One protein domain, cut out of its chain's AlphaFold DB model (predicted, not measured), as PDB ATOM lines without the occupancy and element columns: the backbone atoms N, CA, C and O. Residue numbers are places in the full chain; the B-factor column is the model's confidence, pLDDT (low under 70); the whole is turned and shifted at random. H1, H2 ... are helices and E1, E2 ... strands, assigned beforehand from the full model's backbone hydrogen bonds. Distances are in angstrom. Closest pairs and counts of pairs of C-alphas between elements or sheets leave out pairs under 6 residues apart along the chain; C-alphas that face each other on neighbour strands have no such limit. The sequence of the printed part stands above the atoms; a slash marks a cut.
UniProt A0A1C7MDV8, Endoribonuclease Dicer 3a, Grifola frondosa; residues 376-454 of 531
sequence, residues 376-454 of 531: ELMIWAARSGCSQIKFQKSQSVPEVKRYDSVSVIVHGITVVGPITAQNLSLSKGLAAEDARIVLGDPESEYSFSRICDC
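AT A GLANCE: This is residues 376 to 454 of the 531 residues of the protein "Endoribonuclease Dicer 3a" of Grifola frondosa (UniProt A0A1C7MDV8). Helix H2 covers one face of a twisted sheet, making two layers, with H1 and H3 at one end. The 79 printed residues include H1 E1 E2 E3 H2 H3 in order, a mixed class, the strands a meander of antiparallel neighbours. It is compact, radius of gyration of the C-alphas 12.8 A, spanning 39 by 22 by 20 A.

HOW THE PARTS SIT: Residues 389 to 394, 405 to 410 and 413 to 420 form E1, E2 and E3; N 392 and O 407, N 408 and O 416 are each 2.8 A apart. H2, residues 424 to 440, is over E2 and E3, height 7.8 A. H1, residues 376 to 383, touches H2, C-alphas 377 and 436 closest at 5.7 A. H3, residues 448 to 451, is close but not clearly touching H2. H1 and H2 have every O i to N i+4 pair within hydrogen-bond range.

IN THESE COORDINATES: H2 is 23.8 A long; C-alpha 376 is at (-44.421, -34.549, -5.291), C-alpha 451 at (-47.705, -37.321, 13.264).

THE WHOLE: The printed part has no cut; residues 396 and 398 to 402 are under pLDDT 70.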
ATOM      1  N   GLU A 376     -43.661 -35.634  -5.909       84.44
ATOM      2  CA  GLU A 376     -44.421 -34.549  -5.291       84.44
ATOM      3  C   GLU A 376     -44.595 -34.763  -3.783       84.44
ATOM      4  O   GLU A 376     -44.271 -33.863  -3.000       84.44
ATOM      5  N   LEU A 377     -45.043 -35.953  -3.369       86.12
ATOM      6  CA  LEU A 377     -45.209 -36.301  -1.960       86.12
ATOM      7  C   LEU A 377     -43.889 -36.172  -1.195       86.12
ATOM      8  O   LEU A 377     -43.862 -35.579  -0.118       86.12
ATOM      9  N   MET A 378     -42.794 -36.687  -1.754       83.94
ATOM     10  CA  MET A 378     -41.491 -36.686  -1.085       83.94
ATOM     11  C   MET A 378     -40.922 -35.275  -0.925       83.94
ATOM     12  O   MET A 378     -40.459 -34.915   0.160       83.94
ATOM     13  N   ILE A 379     -41.000 -34.441  -1.968       81.06
ATOM     14  CA  ILE A 379     -40.573 -33.036  -1.893       81.06
ATOM     15  C   ILE A 379     -41.436 -32.276  -0.890       81.06
ATOM     16  O   ILE A 379     -40.925 -31.473  -0.106       81.06
ATOM     17  N   TRP A 380     -42.747 -32.511  -0.903       84.88
ATOM     18  CA  TRP A 380     -43.655 -31.847   0.016       84.88
ATOM     19  C   TRP A 380     -43.413 -32.254   1.476       84.88
ATOM     20  O   TRP A 380     -43.354 -31.380   2.344       84.88
ATOM     21  N   ALA A 381     -43.194 -33.542   1.747       84.94
ATOM     22  CA  ALA A 381     -42.843 -34.039   3.074       84.94
ATOM     23  C   ALA A 381     -41.527 -33.421   3.578       84.94
ATOM     24  O   ALA A 381     -41.474 -32.920   4.701       84.94
ATOM     25  N   ALA A 382     -40.498 -33.362   2.725       81.12
ATOM     26  CA  ALA A 382     -39.217 -32.741   3.066       81.12
ATOM     27  C   ALA A 382     -39.346 -31.233   3.339       81.12
ATOM     28  O   ALA A 382     -38.796 -30.733   4.318       81.12
ATOM     29  N   ARG A 383     -40.123 -30.503   2.525       80.88
ATOM     30  CA  ARG A 383     -40.439 -29.078   2.762       80.88
ATOM     31  C   ARG A 383     -41.217 -28.852   4.053       80.88
ATOM     32  O   ARG A 383     -41.076 -27.799   4.665       80.88
ATOM     33  N   SER A 384     -42.006 -29.838   4.460       83.06
ATOM     34  CA  SER A 384     -42.734 -29.841   5.730       83.06
ATOM     35  C   SER A 384     -41.848 -30.246   6.919       83.06
ATOM     36  O   SER A 384     -42.334 -30.321   8.041       83.06
ATOM     37  N   GLY A 385     -40.549 -30.491   6.693       80.88
ATOM     38  CA  GLY A 385     -39.570 -30.826   7.727       80.88
ATOM     39  C   GLY A 385     -39.479 -32.314   8.064       80.88
ATOM     40  O   GLY A 385     -38.717 -32.682   8.954       80.88
ATOM     41  N   CYS A 386     -40.211 -33.189   7.368       80.56
ATOM     42  CA  CYS A 386     -40.175 -34.624   7.633       80.56
ATOM     43  C   CYS A 386     -38.985 -35.287   6.935       80.56
ATOM     44  O   CYS A 386     -38.739 -35.077   5.746       80.56
ATOM     45  N   SER A 387     -38.274 -36.146   7.666       79.62
ATOM     46  CA  SER A 387     -37.190 -36.971   7.117       79.62
ATOM     47  C   SER A 387     -37.438 -38.478   7.215       79.62
ATOM     48  O   SER A 387     -36.633 -39.257   6.711       79.62
ATOM     49  N   GLN A 388     -38.558 -38.895   7.817       83.00
ATOM     50  CA  GLN A 388     -38.903 -40.299   8.070       83.00
ATOM     51  C   GLN A 388     -40.182 -40.751   7.348       83.00
ATOM     52  O   GLN A 388     -41.024 -41.446   7.921       83.00
ATOM     53  N   ILE A 389     -40.329 -40.372   6.080       85.81
ATOM     54  CA  ILE A 389     -41.360 -40.900   5.178       85.81
ATOM     55  C   ILE A 389     -40.765 -42.000   4.289       85.81
ATOM     56  O   ILE A 389     -39.651 -41.863   3.780       85.81
ATOM     57  N   LYS A 390     -41.486 -43.114   4.112       88.69
ATOM     58  CA  LYS A 390     -41.035 -44.251   3.299       88.69
ATOM     59  C   LYS A 390     -42.175 -45.010   2.641       88.69
ATOM     60  O   LYS A 390     -43.271 -45.099   3.185       88.69
ATOM     61  N   PHE A 391     -41.872 -45.636   1.511       87.25
ATOM     62  CA  PHE A 391     -42.747 -46.620   0.885       87.25
ATOM     63  C   PHE A 391     -42.360 -48.015   1.377       87.25
ATOM     64  O   PHE A 391     -41.190 -48.391   1.320       87.25
ATOM     65  N   GLN A 392     -43.329 -48.788   1.854       87.50
ATOM     66  CA  GLN A 392     -43.148 -50.199   2.164       87.50
ATOM     67  C   GLN A 392     -43.845 -51.038   1.102       87.50
ATOM     68  O   GLN A 392     -45.044 -50.901   0.873       87.50
ATOM     69  N   LYS A 393     -43.079 -51.923   0.466       87.44
ATOM     70  CA  LYS A 393     -43.609 -52.908  -0.471       87.44
ATOM     71  C   LYS A 393     -44.075 -54.137   0.294       87.44
ATOM     72  O   LYS A 393     -43.364 -54.626   1.173       87.44
ATOM     73  N   SER A 394     -45.229 -54.660  -0.081       81.50
ATOM     74  CA  SER A 394     -45.795 -55.890   0.462       81.50
ATOM     75  C   SER A 394     -46.256 -56.816  -0.660       81.50
ATOM     76  O   SER A 394     -46.358 -56.434  -1.828       81.50
ATOM     77  N   GLN A 395     -46.483 -58.075  -0.299       78.38
ATOM     78  CA  GLN A 395     -47.121 -59.060  -1.163       78.38
ATOM     79  C   GLN A 395     -48.591 -59.128  -0.765       78.38
ATOM     80  O   GLN A 395     -48.891 -59.339   0.410       78.38
ATOM     81  N   SER A 396     -49.496 -58.947  -1.723       69.88
ATOM     82  CA  SER A 396     -50.926 -59.149  -1.489       69.88
ATOM     83  C   SER A 396     -51.253 -60.642  -1.336       69.88
ATOM     84  O   SER A 396     -52.139 -61.002  -0.563       69.88
ATOM     85  N   VAL A 397     -50.481 -61.514  -2.007       73.00
ATOM     86  CA  VAL A 397     -50.600 -62.978  -1.953       73.00
ATOM     87  C   VAL A 397     -49.234 -63.618  -1.641       73.00
ATOM     88  O   VAL A 397     -48.339 -63.543  -2.481       73.00
ATOM     89  N   PRO A 398     -49.058 -64.301  -0.489       65.56
ATOM     90  CA  PRO A 398     -47.772 -64.888  -0.069       65.56
ATOM     91  C   PRO A 398     -47.202 -65.970  -1.005       65.56
ATOM     92  O   PRO A 398     -46.006 -66.249  -0.992       65.56
ATOM     93  N   GLU A 399     -48.060 -66.614  -1.799       65.44
ATOM     94  CA  GLU A 399     -47.684 -67.684  -2.734       65.44
ATOM     95  C   GLU A 399     -47.049 -67.138  -4.023       65.44
ATOM     96  O   GLU A 399     -46.282 -67.832  -4.696       65.44
ATOM     97  N   VAL A 400     -47.325 -65.873  -4.357       66.62
ATOM     98  CA  VAL A 400     -46.762 -65.195  -5.521       66.62
ATOM     99  C   VAL A 400     -45.522 -64.433  -5.063       66.62
ATOM    100  O   VAL A 400     -45.610 -63.481  -4.297       66.62
ATOM    101  N   LYS A 401     -44.338 -64.797  -5.571       59.41
ATOM    102  CA  LYS A 401     -43.066 -64.088  -5.292       59.41
ATOM    103  C   LYS A 401     -42.985 -62.692  -5.944       59.41
ATOM    104  O   LYS A 401     -41.919 -62.286  -6.404       59.41
ATOM    105  N   ARG A 402     -44.095 -61.960  -6.040       65.94
ATOM    106  CA  ARG A 402     -44.169 -60.639  -6.663       65.94
ATOM    107  C   ARG A 402     -44.689 -59.630  -5.649       65.94
ATOM    108  O   ARG A 402     -45.758 -59.817  -5.084       65.94
ATOM    109  N   TYR A 403     -43.928 -58.560  -5.441       70.38
ATOM    110  CA  TYR A 403     -44.424 -57.382  -4.738       70.38
ATOM    111  C   TYR A 403     -45.403 -56.641  -5.649       70.38
ATOM    112  O   TYR A 403     -45.042 -56.259  -6.764       70.38
ATOM    113  N   ASP A 404     -46.630 -56.463  -5.185       73.31
ATOM    114  CA  ASP A 404     -47.742 -55.879  -5.942       73.31
ATOM    115  C   ASP A 404     -48.525 -54.827  -5.142       73.31
ATOM    116  O   ASP A 404     -49.315 -54.072  -5.714       73.31
ATOM    117  N   SER A 405     -48.258 -54.728  -3.838       82.50
ATOM    118  CA  SER A 405     -48.891 -53.763  -2.951       82.50
ATOM    119  C   SER A 405     -47.883 -52.819  -2.309       82.50
ATOM    120  O   SER A 405     -46.737 -53.189  -2.037       82.50
ATOM    121  N   VAL A 406     -48.308 -51.573  -2.096       88.50
ATOM    122  CA  VAL A 406     -47.484 -50.518  -1.495       88.50
ATOM    123  C   VAL A 406     -48.258 -49.802  -0.396       88.50
ATOM    124  O   VAL A 406     -49.429 -49.463  -0.569       88.50
ATOM    125  N   SER A 407     -47.572 -49.539   0.713       90.88
ATOM    126  CA  SER A 407     -48.037 -48.683   1.804       90.88
ATOM    127  C   SER A 407     -47.092 -47.501   2.000       90.88
ATOM    128  O   SER A 407     -45.881 -47.630   1.814       90.88
ATOM    129  N   VAL A 408     -47.625 -46.356   2.420       90.31
ATOM    130  CA  VAL A 408     -46.841 -45.185   2.829       90.31
ATOM    131  C   VAL A 408     -46.771 -45.144   4.346       90.31
ATOM    132  O   VAL A 408     -47.795 -45.162   5.030       90.31
ATOM    133  N   ILE A 409     -45.549 -45.086   4.866       88.56
ATOM    134  CA  ILE A 409     -45.258 -45.089   6.295       88.56
ATOM    135  C   ILE A 409     -44.524 -43.810   6.660       88.56
ATOM    136  O   ILE A 409     -43.513 -43.473   6.046       88.56
ATOM    137  N   VAL A 410     -45.007 -43.132   7.693       87.31
ATOM    138  CA  VAL A 410     -44.424 -41.905   8.238       87.31
ATOM    139  C   VAL A 410     -44.165 -42.142   9.724       87.31
ATOM    140  O   VAL A 410     -45.080 -42.526  10.444       87.31
ATOM    141  N   HIS A 411     -42.913 -42.009  10.177       86.00
ATOM    142  CA  HIS A 411     -42.516 -42.274  11.577       86.00
ATOM    143  C   HIS A 411     -42.933 -43.665  12.105       86.00
ATOM    144  O   HIS A 411     -43.270 -43.847  13.270       86.00
ATOM    145  N   GLY A 412     -42.941 -44.676  11.229       81.75
ATOM    146  CA  GLY A 412     -43.370 -46.038  11.578       81.75
ATOM    147  C   GLY A 412     -44.889 -46.253  11.595       81.75
ATOM    148  O   GLY A 412     -45.323 -47.391  11.758       81.75
ATOM    149  N   ILE A 413     -45.687 -45.208  11.363       86.62
ATOM    150  CA  ILE A 413     -47.147 -45.274  11.254       86.62
ATOM    151  C   ILE A 413     -47.528 -45.459   9.787       86.62
ATOM    152  O   ILE A 413     -47.121 -44.673   8.932       86.62
ATOM    153  N   THR A 414     -48.318 -46.488   9.483       90.00
ATOM    154  CA  THR A 414     -48.900 -46.667   8.146       90.00
ATOM    155  C   THR A 414     -50.015 -45.653   7.942       90.00
ATOM    156  O   THR A 414     -51.053 -45.741   8.590       90.00
ATOM    157  N   VAL A 415     -49.782 -44.696   7.049       87.88
ATOM    158  CA  VAL A 415     -50.718 -43.601   6.763       87.88
ATOM    159  C   VAL A 415     -51.691 -43.989   5.656       87.88
ATOM    160  O   VAL A 415     -52.873 -43.672   5.723       87.88
ATOM    161  N   VAL A 416     -51.195 -44.702   4.643       88.75
ATOM    162  CA  VAL A 416     -51.983 -45.190   3.507       88.75
ATOM    163  C   VAL A 416     -51.505 -46.582   3.114       88.75
ATOM    164  O   VAL A 416     -50.305 -46.859   3.136       88.75
ATOM    165  N   GLY A 417     -52.442 -47.439   2.710       85.62
ATOM    166  CA  GLY A 417     -52.179 -48.763   2.151       85.62
ATOM    167  C   GLY A 417     -52.487 -49.931   3.095       85.62
ATOM    168  O   GLY A 417     -52.916 -49.720   4.231       85.62
ATOM    169  N   PRO A 418     -52.280 -51.178   2.631       86.06
ATOM    170  CA  PRO A 418     -51.657 -51.539   1.351       86.06
ATOM    171  C   PRO A 418     -52.575 -51.308   0.140       86.06
ATOM    172  O   PRO A 418     -53.699 -51.802   0.104       86.06
ATOM    173  N   ILE A 419     -52.085 -50.579  -0.869       86.81
ATOM    174  CA  ILE A 419     -52.760 -50.395  -2.164       86.81
ATOM    175  C   ILE A 419     -52.196 -51.399  -3.160       86.81
ATOM    176  O   ILE A 419     -50.988 -51.420  -3.392       86.81
ATOM    177  N   THR A 420     -53.075 -52.202  -3.758       85.25
ATOM    178  CA  THR A 420     -52.729 -53.218  -4.759       85.25
ATOM    179  C   THR A 420     -53.111 -52.737  -6.153       85.25
ATOM    180  O   THR A 420     -54.248 -52.325  -6.381       85.25
ATOM    181  N   ALA A 421     -52.182 -52.834  -7.102       82.31
ATOM    182  CA  ALA A 421     -52.410 -52.501  -8.505       82.31
ATOM    183  C   ALA A 421     -51.720 -53.511  -9.440       82.31
ATOM    184  O   ALA A 421     -51.088 -54.469  -9.000       82.31
ATOM    185  N   GLN A 422     -51.861 -53.313 -10.756       71.69
ATOM    186  CA  GLN A 422     -51.340 -54.244 -11.772       71.69
ATOM    187  C   GLN A 422     -49.804 -54.338 -11.782       71.69
ATOM    188  O   GLN A 422     -49.241 -55.368 -12.159       71.69
ATOM    189  N   ASN A 423     -49.126 -53.271 -11.363       73.81
ATOM    190  CA  ASN A 423     -47.685 -53.227 -11.189       73.81
ATOM    191  C   ASN A 423     -47.321 -52.331 -10.002       73.81
ATOM    192  O   ASN A 423     -48.105 -51.501  -9.543       73.81
ATOM    193  N   LEU A 424     -46.088 -52.501  -9.537       76.38
ATOM    194  CA  LEU A 424     -45.569 -51.813  -8.368       76.38
ATOM    195  C   LEU A 424     -45.484 -50.286  -8.551       76.38
ATOM    196  O   LEU A 424     -45.724 -49.555  -7.595       76.38
ATOM    197  N   SER A 425     -45.154 -49.812  -9.756       76.50
ATOM    198  CA  SER A 425     -45.030 -48.378 -10.054       76.50
ATOM    199  C   SER A 425     -46.372 -47.657  -9.878       76.50
ATOM    200  O   SER A 425     -46.461 -46.655  -9.169       76.50
ATOM    201  N   LEU A 426     -47.445 -48.237 -10.422       81.62
ATOM    202  CA  LEU A 426     -48.815 -47.760 -10.277       81.62
ATOM    203  C   LEU A 426     -49.282 -47.829  -8.818       81.62
ATOM    204  O   LEU A 426     -49.825 -46.845  -8.323       81.62
ATOM    205  N   SER A 427     -49.025 -48.938  -8.110       83.94
ATOM    206  CA  SER A 427     -49.340 -49.050  -6.675       83.94
ATOM    207  C   SER A 427     -48.656 -47.944  -5.865       83.94
ATOM    208  O   SER A 427     -49.280 -47.329  -5.003       83.94
ATOM    209  N   LYS A 428     -47.381 -47.655  -6.162       84.75
ATOM    210  CA  LYS A 428     -46.588 -46.610  -5.498       84.75
ATOM    211  C   LYS A 428     -47.127 -45.211  -5.802       84.75
ATOM    212  O   LYS A 428     -47.240 -44.404  -4.884       84.75
ATOM    213  N   GLY A 429     -47.489 -44.938  -7.056       85.44
ATOM    214  CA  GLY A 429     -48.066 -43.659  -7.476       85.44
ATOM    215  C   GLY A 429     -49.428 -43.381  -6.838       85.44
ATOM    216  O   GLY A 429     -49.613 -42.315  -6.259       85.44
ATOM    217  N   LEU A 430     -50.343 -44.358  -6.852       86.25
ATOM    218  CA  LEU A 430     -51.654 -44.240  -6.196       86.25
ATOM    219  C   LEU A 430     -51.513 -44.050  -4.682       86.25
ATOM    220  O   LEU A 430     -52.130 -43.158  -4.108       86.25
ATOM    221  N   ALA A 431     -50.634 -44.828  -4.042       89.56
ATOM    222  CA  ALA A 431     -50.364 -44.671  -2.618       89.56
ATOM    223  C   ALA A 431     -49.790 -43.296  -2.272       89.56
ATOM    224  O   ALA A 431     -50.070 -42.772  -1.196       89.56
ATOM    225  N   ALA A 432     -49.012 -42.696  -3.175       89.38
ATOM    226  CA  ALA A 432     -48.493 -41.355  -2.986       89.38
ATOM    227  C   ALA A 432     -49.572 -40.266  -3.141       89.38
ATOM    228  O   ALA A 432     -49.586 -39.336  -2.336       89.38
ATOM    229  N   GLU A 433     -50.485 -40.391  -4.117       89.81
ATOM    230  CA  GLU A 433     -51.638 -39.482  -4.271       89.81
ATOM    231  C   GLU A 433     -52.514 -39.497  -3.008       89.81
ATOM    232  O   GLU A 433     -52.746 -38.450  -2.398       89.81
ATOM    233  N   ASP A 434     -52.913 -40.688  -2.559       90.19
ATOM    234  CA  ASP A 434     -53.745 -40.864  -1.366       90.19
ATOM    235  C   ASP A 434     -53.037 -40.346  -0.108       90.19
ATOM    236  O   ASP A 434     -53.622 -39.612   0.693       90.19
ATOM    237  N   ALA A 435     -51.746 -40.661   0.059       90.56
ATOM    238  CA  ALA A 435     -50.982 -40.190   1.209       90.56
ATOM    239  C   ALA A 435     -50.863 -38.666   1.216       90.56
ATOM    240  O   ALA A 435     -50.977 -38.055   2.275       90.56
ATOM    241  N   ARG A 436     -50.684 -38.025   0.056       90.12
ATOM    242  CA  ARG A 436     -50.593 -36.564  -0.043       90.12
ATOM    243  C   ARG A 436     -51.872 -35.867   0.423       90.12
ATOM    244  O   ARG A 436     -51.768 -34.800   1.036       90.12
ATOM    245  N   ILE A 437     -53.030 -36.467   0.145       89.56
ATOM    246  CA  ILE A 437     -54.347 -35.996   0.593       89.56
ATOM    247  C   ILE A 437     -54.476 -36.192   2.107       89.56
ATOM    248  O   ILE A 437     -54.679 -35.219   2.830       89.56
ATOM    249  N   VAL A 438     -54.274 -37.419   2.596       89.56
ATOM    250  CA  VAL A 438     -54.437 -37.783   4.017       89.56
ATOM    251  C   VAL A 438     -53.503 -36.989   4.931       89.56
ATOM    252  O   VAL A 438     -53.912 -36.540   5.999       89.56
ATOM    253  N   LEU A 439     -52.251 -36.809   4.513       87.62
ATOM    254  CA  LEU A 439     -51.239 -36.074   5.266       87.62
ATOM    255  C   LEU A 439     -51.473 -34.557   5.236       87.62
ATOM    256  O   LEU A 439     -51.034 -33.850   6.145       87.62
ATOM    257  N   GLY A 440     -52.089 -34.047   4.164       84.69
ATOM    258  CA  GLY A 440     -52.340 -32.621   3.947       84.69
ATOM    259  C   GLY A 440     -53.636 -32.111   4.569       84.69
ATOM    260  O   GLY A 440     -53.780 -30.902   4.742       84.69
ATOM    261  N   ASP A 441     -54.559 -33.010   4.902       87.56
ATOM    262  CA  ASP A 441     -55.826 -32.687   5.547       87.56
ATOM    263  C   ASP A 441     -55.618 -32.398   7.053       87.56
ATOM    264  O   ASP A 441     -55.117 -33.265   7.776       87.56
ATOM    265  N   PRO A 442     -55.968 -31.200   7.565       82.38
ATOM    266  CA  PRO A 442     -55.876 -30.874   8.993       82.38
ATOM    267  C   PRO A 442     -56.808 -31.702   9.892       82.38
ATOM    268  O   PRO A 442     -56.528 -31.868  11.086       82.38
ATOM    269  N   GLU A 443     -57.913 -32.206   9.337       83.31
ATOM    270  CA  GLU A 443     -58.932 -32.963  10.073       83.31
ATOM    271  C   GLU A 443     -58.567 -34.448  10.205       83.31
ATOM    272  O   GLU A 443     -58.975 -35.110  11.162       83.31
ATOM    273  N   SER A 444     -57.733 -34.952   9.294       85.25
ATOM    274  CA  SER A 444     -57.246 -36.331   9.284       85.25
ATOM    275  C   SER A 444     -56.489 -36.699  10.568       85.25
ATOM    276  O   SER A 444     -55.668 -35.936  11.090       85.25
ATOM    277  N   GLU A 445     -56.713 -37.920  11.063       82.00
ATOM    278  CA  GLU A 445     -55.962 -38.495  12.189       82.00
ATOM    279  C   GLU A 445     -54.463 -38.601  11.887       82.00
ATOM    280  O   GLU A 445     -53.634 -38.454  12.785       82.00
ATOM    281  N   TYR A 446     -54.119 -38.764  10.608       83.69
ATOM    282  CA  TYR A 446     -52.750 -38.880  10.119       83.69
ATOM    283  C   TYR A 446     -52.216 -37.571   9.522       83.69
ATOM    284  O   TYR A 446     -51.273 -37.595   8.737       83.69
ATOM    285  N   SER A 447     -52.804 -36.421   9.861       83.12
ATOM    286  CA  SER A 447     -52.308 -35.116   9.410       83.12
ATOM    287  C   SER A 447     -50.840 -34.901   9.797       83.12
ATOM    288  O   SER A 447     -50.444 -35.215  10.926       83.12
ATOM    289  N   PHE A 448     -50.033 -34.298   8.913       80.94
ATOM    290  CA  PHE A 448     -48.602 -34.065   9.169       80.94
ATOM    291  C   PHE A 448     -48.338 -33.318  10.477       80.94
ATOM    292  O   PHE A 448     -47.401 -33.657  11.198       80.94
ATOM    293  N   SER A 449     -49.187 -32.342  10.811       77.44
ATOM    294  CA  SER A 449     -49.082 -31.559  12.046       77.44
ATOM    295  C   SER A 449     -49.263 -32.389  13.322       77.44
ATOM    296  O   SER A 449     -48.911 -31.914  14.397       77.44
ATOM    297  N   ARG A 450     -49.830 -33.597  13.220       80.81
ATOM    298  CA  ARG A 450     -50.079 -34.503  14.351       80.81
ATOM    299  C   ARG A 450     -49.046 -35.623  14.447       80.81
ATOM    300  O   ARG A 450     -48.740 -36.049  15.554       80.81
ATOM    301  N   ILE A 451     -48.541 -36.108  13.310       83.44
ATOM    302  CA  ILE A 451     -47.705 -37.321  13.264       83.44
ATOM    303  C   ILE A 451     -46.204 -37.062  13.108       83.44
ATOM    304  O   ILE A 451     -45.420 -37.979  13.334       83.44
ATOM    305  N   CYS A 452     -45.786 -35.867  12.676       81.19
ATOM    306  CA  CYS A 452     -44.374 -35.571  12.440       81.19
ATOM    307  C   CYS A 452     -43.772 -34.739  13.574       81.19
ATOM    308  O   CYS A 452     -44.223 -33.632  13.858       81.19
ATOM    309  N   ASP A 453     -42.704 -35.265  14.169       78.75
ATOM    310  CA  ASP A 453     -41.941 -34.674  15.272       78.75
ATOM    311  C   ASP A 453     -40.527 -34.208  14.860       78.75
ATOM    312  O   ASP A 453     -39.807 -33.611  15.666       78.75
ATOM    313  N   CYS A 454     -40.139 -34.377  13.587       75.06
ATOM    314  CA  CYS A 454     -38.820 -33.970  13.075       75.06
ATOM    315  C   CYS A 454     -38.507 -32.475  13.288       75.06
ATOM    316  O   CYS A 454     -37.344 -32.098  13.408       75.06
TER     317      CYS A 454